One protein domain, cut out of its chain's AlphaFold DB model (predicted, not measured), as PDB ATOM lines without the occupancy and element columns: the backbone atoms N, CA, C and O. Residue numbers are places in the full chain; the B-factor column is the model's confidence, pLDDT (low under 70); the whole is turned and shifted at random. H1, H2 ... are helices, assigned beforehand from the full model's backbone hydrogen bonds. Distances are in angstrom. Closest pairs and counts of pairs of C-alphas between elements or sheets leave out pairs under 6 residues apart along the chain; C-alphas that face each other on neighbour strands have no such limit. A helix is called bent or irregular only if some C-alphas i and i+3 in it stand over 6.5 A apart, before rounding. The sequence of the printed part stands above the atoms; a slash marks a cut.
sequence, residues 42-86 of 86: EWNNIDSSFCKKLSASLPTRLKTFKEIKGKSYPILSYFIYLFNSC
ATOM      1  N   GLU A  42     149.611 171.815 218.783       94.50
ATOM      2  CA  GLU A  42     150.326 172.245 217.578       94.50
ATOM      3  C   GLU A  42     149.730 173.517 216.974       94.50
ATOM      4  O   GLU A  42     150.475 174.379 216.521       94.50
ATOM      5  N   TRP A  43     148.404 173.677 217.011       95.06
ATOM      6  CA  TRP A  43     147.725 174.890 216.560       95.06
ATOM      7  C   TRP A  43     148.154 176.124 217.362       95.06
ATOM      8  O   TRP A  43     148.491 177.153 216.778       95.06
ATOM      9  N   ASN A  44     148.176 176.023 218.693       95.38
ATOM     10  CA  ASN A  44     148.584 177.125 219.567       95.38
ATOM     11  C   ASN A  44     150.092 177.415 219.502       95.38
ATOM     12  O   ASN A  44     150.512 178.533 219.786       95.38
ATOM     13  N   ASN A  45     150.899 176.437 219.084       94.75
ATOM     14  CA  ASN A  45     152.337 176.596 218.870       94.75
ATOM     15  C   ASN A  45     152.690 177.274 217.533       94.75
ATOM     16  O   ASN A  45     153.869 177.527 217.269       94.75
ATOM     17  N   ILE A  46     151.710 177.579 216.674       91.38
ATOM     18  CA  ILE A  46     151.966 178.287 215.415       91.38
ATOM     19  C   ILE A  46     152.380 179.725 215.714       91.38
ATOM     20  O   ILE A  46     151.568 180.575 216.080       91.38
ATOM     21  N   ASP A  47     153.655 180.015 215.480       90.75
ATOM     22  CA  ASP A  47     154.191 181.355 215.664       90.75
ATOM     23  C   ASP A  47     153.672 182.347 214.602       90.75
ATOM     24  O   ASP A  47     153.475 182.030 213.424       90.75
ATOM     25  N   SER A  48     153.544 183.612 214.999       90.75
ATOM     26  CA  SER A  48     153.221 184.725 214.107       90.75
ATOM     27  C   SER A  48     154.193 184.816 212.926       90.75
ATOM     28  O   SER A  48     153.784 185.165 211.813       90.75
ATOM     29  N   SER A  49     155.473 184.474 213.123       89.75
ATOM     30  CA  SER A  49     156.454 184.471 212.032       89.75
ATOM     31  C   SER A  49     156.114 183.461 210.931       89.75
ATOM     32  O   SER A  49     156.308 183.765 209.750       89.75
ATOM     33  N   PHE A  50     155.538 182.306 211.282       86.88
ATOM     34  CA  PHE A  50     155.070 181.310 210.320       86.88
ATOM     35  C   PHE A  50     153.947 181.884 209.452       86.88
ATOM     36  O   PHE A  50     154.022 181.834 208.222       86.88
ATOM     37  N   CYS A  51     152.954 182.522 210.079       88.12
ATOM     38  CA  CYS A  51     151.856 183.188 209.377       88.12
ATOM     39  C   CYS A  51     152.362 184.303 208.447       88.12
ATOM     40  O   CYS A  51     151.941 184.382 207.293       88.12
ATOM     41  N   LYS A  52     153.324 185.118 208.901       89.31
ATOM     42  CA  LYS A  52     153.947 186.168 208.075       89.31
ATOM     43  C   LYS A  52     154.661 185.586 206.854       89.31
ATOM     44  O   LYS A  52     154.461 186.081 205.746       89.31
ATOM     45  N   LYS A  53     155.448 184.519 207.028       85.56
ATOM     46  CA  LYS A  53     156.126 183.813 205.926       85.56
ATOM     47  C   LYS A  53     155.121 183.222 204.929       85.56
ATOM     48  O   LYS A  53     155.286 183.367 203.718       85.56
ATOM     49  N   LEU A  54     154.042 182.614 205.422       85.31
ATOM     50  CA  LEU A  54     152.966 182.071 204.592       85.31
ATOM     51  C   LEU A  54     152.294 183.157 203.737       85.31
ATOM     52  O   LEU A  54     152.113 182.959 202.531       85.31
ATOM     53  N   SER A  55     151.986 184.315 204.323       86.50
ATOM     54  CA  SER A  55     151.468 185.472 203.586       86.50
ATOM     55  C   SER A  55     152.476 186.001 202.563       86.50
ATOM     56  O   SER A  55     152.115 186.212 201.408       86.50
ATOM     57  N   ALA A  56     153.749 186.138 202.948       86.69
ATOM     58  CA  ALA A  56     154.817 186.612 202.067       86.69
ATOM     59  C   ALA A  56     155.078 185.676 200.870       86.69
ATOM     60  O   ALA A  56     155.493 186.136 199.813       86.69
ATOM     61  N   SER A  57     154.791 184.374 200.999       82.56
ATOM     62  CA  SER A  57     154.922 183.395 199.906       82.56
ATOM     63  C   SER A  57     153.800 183.449 198.858       82.56
ATOM     64  O   SER A  57     153.923 182.837 197.795       82.56
ATOM     65  N   LEU A  58     152.682 184.129 199.144       83.25
ATOM     66  CA  LEU A  58     151.499 184.120 198.277       83.25
ATOM     67  C   LEU A  58     151.782 184.646 196.852       83.25
ATOM     68  O   LEU A  58     151.342 183.987 195.908       83.25
ATOM     69  N   PRO A  59     152.538 185.746 196.643       85.81
ATOM     70  CA  PRO A  59     152.894 186.205 195.299       85.81
ATOM     71  C   PRO A  59     153.656 185.147 194.490       85.81
ATOM     72  O   PRO A  59     153.342 184.922 193.321       85.81
ATOM     73  N   THR A  60     154.605 184.446 195.117       83.62
ATOM     74  CA  THR A  60     155.360 183.357 194.480       83.62
ATOM     75  C   THR A  60     154.438 182.199 194.105       83.62
ATOM     76  O   THR A  60     154.465 181.743 192.968       83.62
ATOM     77  N   ARG A  61     153.549 181.782 195.017       81.88
ATOM     78  CA  ARG A  61     152.542 180.738 194.758       81.88
ATOM     79  C   ARG A  61     151.608 181.090 193.598       81.88
ATOM     80  O   ARG A  61     151.311 180.237 192.765       81.88
ATOM     81  N   LEU A  62     151.177 182.348 193.510       82.50
ATOM     82  CA  LEU A  62     150.351 182.846 192.406       82.50
ATOM     83  C   LEU A  62     151.107 182.852 191.074       82.50
ATOM     84  O   LEU A  62     150.536 182.491 190.045       82.50
ATOM     85  N   LYS A  63     152.390 183.230 191.087       84.56
ATOM     86  CA  LYS A  63     153.254 183.165 189.905       84.56
ATOM     87  C   LYS A  63     153.375 181.725 189.402       84.56
ATOM     88  O   LYS A  63     153.080 181.478 188.236       84.56
ATOM     89  N   THR A  64     153.691 180.779 190.286       80.88
ATOM     90  CA  THR A  64     153.767 179.350 189.946       80.88
ATOM     91  C   THR A  64     152.437 178.833 189.405       80.88
ATOM     92  O   THR A  64     152.412 178.186 188.362       80.88
ATOM     93  N   PHE A  65     151.313 179.172 190.049       80.25
ATOM     94  CA  PHE A  65     149.972 178.794 189.589       80.25
ATOM     95  C   PHE A  65     149.677 179.282 188.160       80.25
ATOM     96  O   PHE A  65     149.067 178.570 187.357       80.25
ATOM     97  N   LYS A  66     150.147 180.487 187.815       83.56
ATOM     98  CA  LYS A  66     150.038 181.033 186.458       83.56
ATOM     99  C   LYS A  66     150.919 180.272 185.462       83.56
ATOM    100  O   LYS A  66     150.452 179.955 184.371       83.56
ATOM    101  N   GLU A  67     152.160 179.959 185.828       84.50
ATOM    102  CA  GLU A  67     153.118 179.232 184.978       84.50
ATOM    103  C   GLU A  67     152.635 177.816 184.640       84.50
ATOM    104  O   GLU A  67     152.707 177.388 183.487       84.50
ATOM    105  N   ILE A  68     152.036 177.121 185.608       83.69
ATOM    106  CA  ILE A  68     151.444 175.787 185.409       83.69
ATOM    107  C   ILE A  68     150.036 175.833 184.792       83.69
ATOM    108  O   ILE A  68     149.364 174.804 184.708       83.69
ATOM    109  N   LYS A  69     149.585 177.010 184.334       83.56
ATOM    110  CA  LYS A  69     148.297 177.233 183.656       83.56
ATOM    111  C   LYS A  69     147.093 176.739 184.466       83.56
ATOM    112  O   LYS A  69     146.187 176.115 183.920       83.56
ATOM    113  N   GLY A  70     147.096 176.991 185.776       70.25
ATOM    114  CA  GLY A  70     145.992 176.637 186.667       70.25
ATOM    115  C   GLY A  70     145.886 175.152 187.025       70.25
ATOM    116  O   GLY A  70     144.897 174.747 187.633       70.25
ATOM    117  N   LYS A  71     146.885 174.334 186.671       75.25
ATOM    118  CA  LYS A  71     147.007 172.962 187.182       75.25
ATOM    119  C   LYS A  71     147.343 172.981 188.678       75.25
ATOM    120  O   LYS A  71     147.894 173.959 189.175       75.25
ATOM    121  N   SER A  72     147.018 171.908 189.397       68.50
ATOM    122  CA  SER A  72     147.405 171.782 190.808       68.50
ATOM    123  C   SER A  72     148.907 171.521 190.934       68.50
ATOM    124  O   SER A  72     149.508 170.859 190.083       68.50
ATOM    125  N   TYR A  73     149.502 172.042 192.001       70.06
ATOM    126  CA  TYR A  73     150.871 171.742 192.402       70.06
ATOM    127  C   TYR A  73     150.862 171.213 193.840       70.06
ATOM    128  O   TYR A  73     150.090 171.704 194.660       70.06
ATOM    129  N   PRO A  74     151.693 170.213 194.193       60.72
ATOM    130  CA  PRO A  74     151.581 169.582 195.500       60.72
ATOM    131  C   PRO A  74     151.950 170.567 196.615       60.72
ATOM    132  O   PRO A  74     153.091 171.022 196.710       60.72
ATOM    133  N   ILE A  75     150.999 170.824 197.515       60.47
ATOM    134  CA  ILE A  75     151.200 171.594 198.756       60.47
ATOM    135  C   ILE A  75     152.411 171.056 199.546       60.47
ATOM    136  O   ILE A  75     153.166 171.825 200.140       60.47
ATOM    137  N   LEU A  76     152.632 169.738 199.497       50.12
ATOM    138  CA  LEU A  76     153.678 169.029 200.237       50.12
ATOM    139  C   LEU A  76     155.094 169.235 199.683       50.12
ATOM    140  O   LEU A  76     156.037 169.301 200.466       50.12
ATOM    141  N   SER A  77     155.269 169.350 198.363       49.97
ATOM    142  CA  SER A  77     156.613 169.405 197.778       49.97
ATOM    143  C   SER A  77     157.227 170.797 197.847       49.97
ATOM    144  O   SER A  77     158.436 170.905 197.991       49.97
ATOM    145  N   TYR A  78     156.423 171.862 197.790       52.03
ATOM    146  CA  TYR A  78     156.949 173.228 197.710       52.03
ATOM    147  C   TYR A  78     157.025 173.927 199.073       52.03
ATOM    148  O   TYR A  78     157.970 174.665 199.343       52.03
ATOM    149  N   PHE A  79     156.058 173.676 199.961       53.84
ATOM    150  CA  PHE A  79     156.000 174.368 201.249       53.84
ATOM    151  C   PHE A  79     157.084 173.876 202.217       53.84
ATOM    152  O   PHE A  79     157.710 174.692 202.880       53.84
ATOM    153  N   ILE A  80     157.370 172.569 202.237       49.16
ATOM    154  CA  ILE A  80     158.439 171.973 203.055       49.16
ATOM    155  C   ILE A  80     159.828 172.337 202.501       49.16
ATOM    156  O   ILE A  80     160.697 172.708 203.287       49.16
ATOM    157  N   TYR A  81     160.027 172.308 201.175       46.72
ATOM    158  CA  TYR A  81     161.304 172.690 200.546       46.72
ATOM    159  C   TYR A  81     161.653 174.168 200.765       46.72
ATOM    160  O   TYR A  81     162.807 174.487 201.038       46.72
ATOM    161  N   LEU A  82     160.673 175.075 200.685       47.78
ATOM    162  CA  LEU A  82     160.911 176.505 200.902       47.78
ATOM    163  C   LEU A  82     161.018 176.898 202.382       47.78
ATOM    164  O   LEU A  82     161.692 177.877 202.683       47.78
ATOM    165  N   PHE A  83     160.376 176.173 203.308       48.22
ATOM    166  CA  PHE A  83     160.461 176.490 204.743       48.22
ATOM    167  C   PHE A  83     161.671 175.881 205.458       48.22
ATOM    168  O   PHE A  83     162.094 176.459 206.452       48.22
ATOM    169  N   ASN A  84     162.217 174.750 204.991       43.81
ATOM    170  CA  ASN A  84     163.394 174.106 205.602       43.81
ATOM    171  C   ASN A  84     164.736 174.559 204.991       43.81
ATOM    172  O   ASN A  84     165.778 174.071 205.410       43.81
ATOM    173  N   SER A  85     164.721 175.466 204.008       33.97
ATOM    174  CA  SER A  85     165.937 176.003 203.368       33.97
ATOM    175  C   SER A  85     166.350 177.393 203.891       33.97
ATOM    176  O   SER A  85     167.147 178.067 203.242       33.97
ATOM    177  N   CYS A  86     165.813 177.826 205.039       37.94
ATOM    178  CA  CYS A  86     166.238 179.027 205.767       37.94
ATOM    179  C   CYS A  86     166.622 178.675 207.200       37.94
ATOM    180  O   CYS A  86     165.817 177.964 207.845       37.94
TER     181      CYS A  86
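AT A GLANCE: This is residues 42 to 86 of the 86 residues of an uncharacterized protein of Anguilla anguilla (UniProt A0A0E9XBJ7). Two helices, H1 and H2, follow each other end to end as one long arm with a break in it, and after H2 the printed part folds back through residues 68 to 74 to a third helix, H3, which is set off from both across an open gap. The result is an open hook, with residues 42 to 49 sticking out at the H1 end. The printed part has 45 residues with three named helices in the order H1, H2, H3 and no named strand; the class is all helix. The whole is loose, with a radius of gyration of the C-alphas of 12.1 A, and elongated, spanning 36 by 20 by 17 A.

HOW THE PARTS SIT: H1, residues 48 to 56, and H2, residues 58 to 67, meet only through their link, a tight one of 1 residue, Ser 57. H3, residues 75 to 83, is apart from H1. It is also apart from H2, which it follows after a short link of 7 residues. In H1 and H2 every O i to N i+4 pair is within hydrogen-bond range; in H3 it is 3 of 5.

IN THESE COORDINATES: H1 begins at C-alpha 48, (153.221, 184.725, 214.107), and measures 12.3 A from first to last C-alpha. H2, the longest helix by residues, measures 14.3 A and ends at C-alpha 67, (153.118, 179.232, 184.978). H3 measures 12.1 A and ends at C-alpha 83, (160.461, 176.490, 204.743). H3 is neither bent nor irregular, but only just: C-alphas 77 and 80 are 6.1 A apart.

THE WHOLE: The two C-alphas farthest apart are those of Asn 44 and Lys 69, at 35.9 A. Without residues 42 to 49, which stand free, the body spans 28 by 17 by 13 A. The printed part has no cut, and Cys 86 is the chain's last residue. The mean pLDDT of the printed part is 74.4; residue 72 and residues 74 to 86 are under 70.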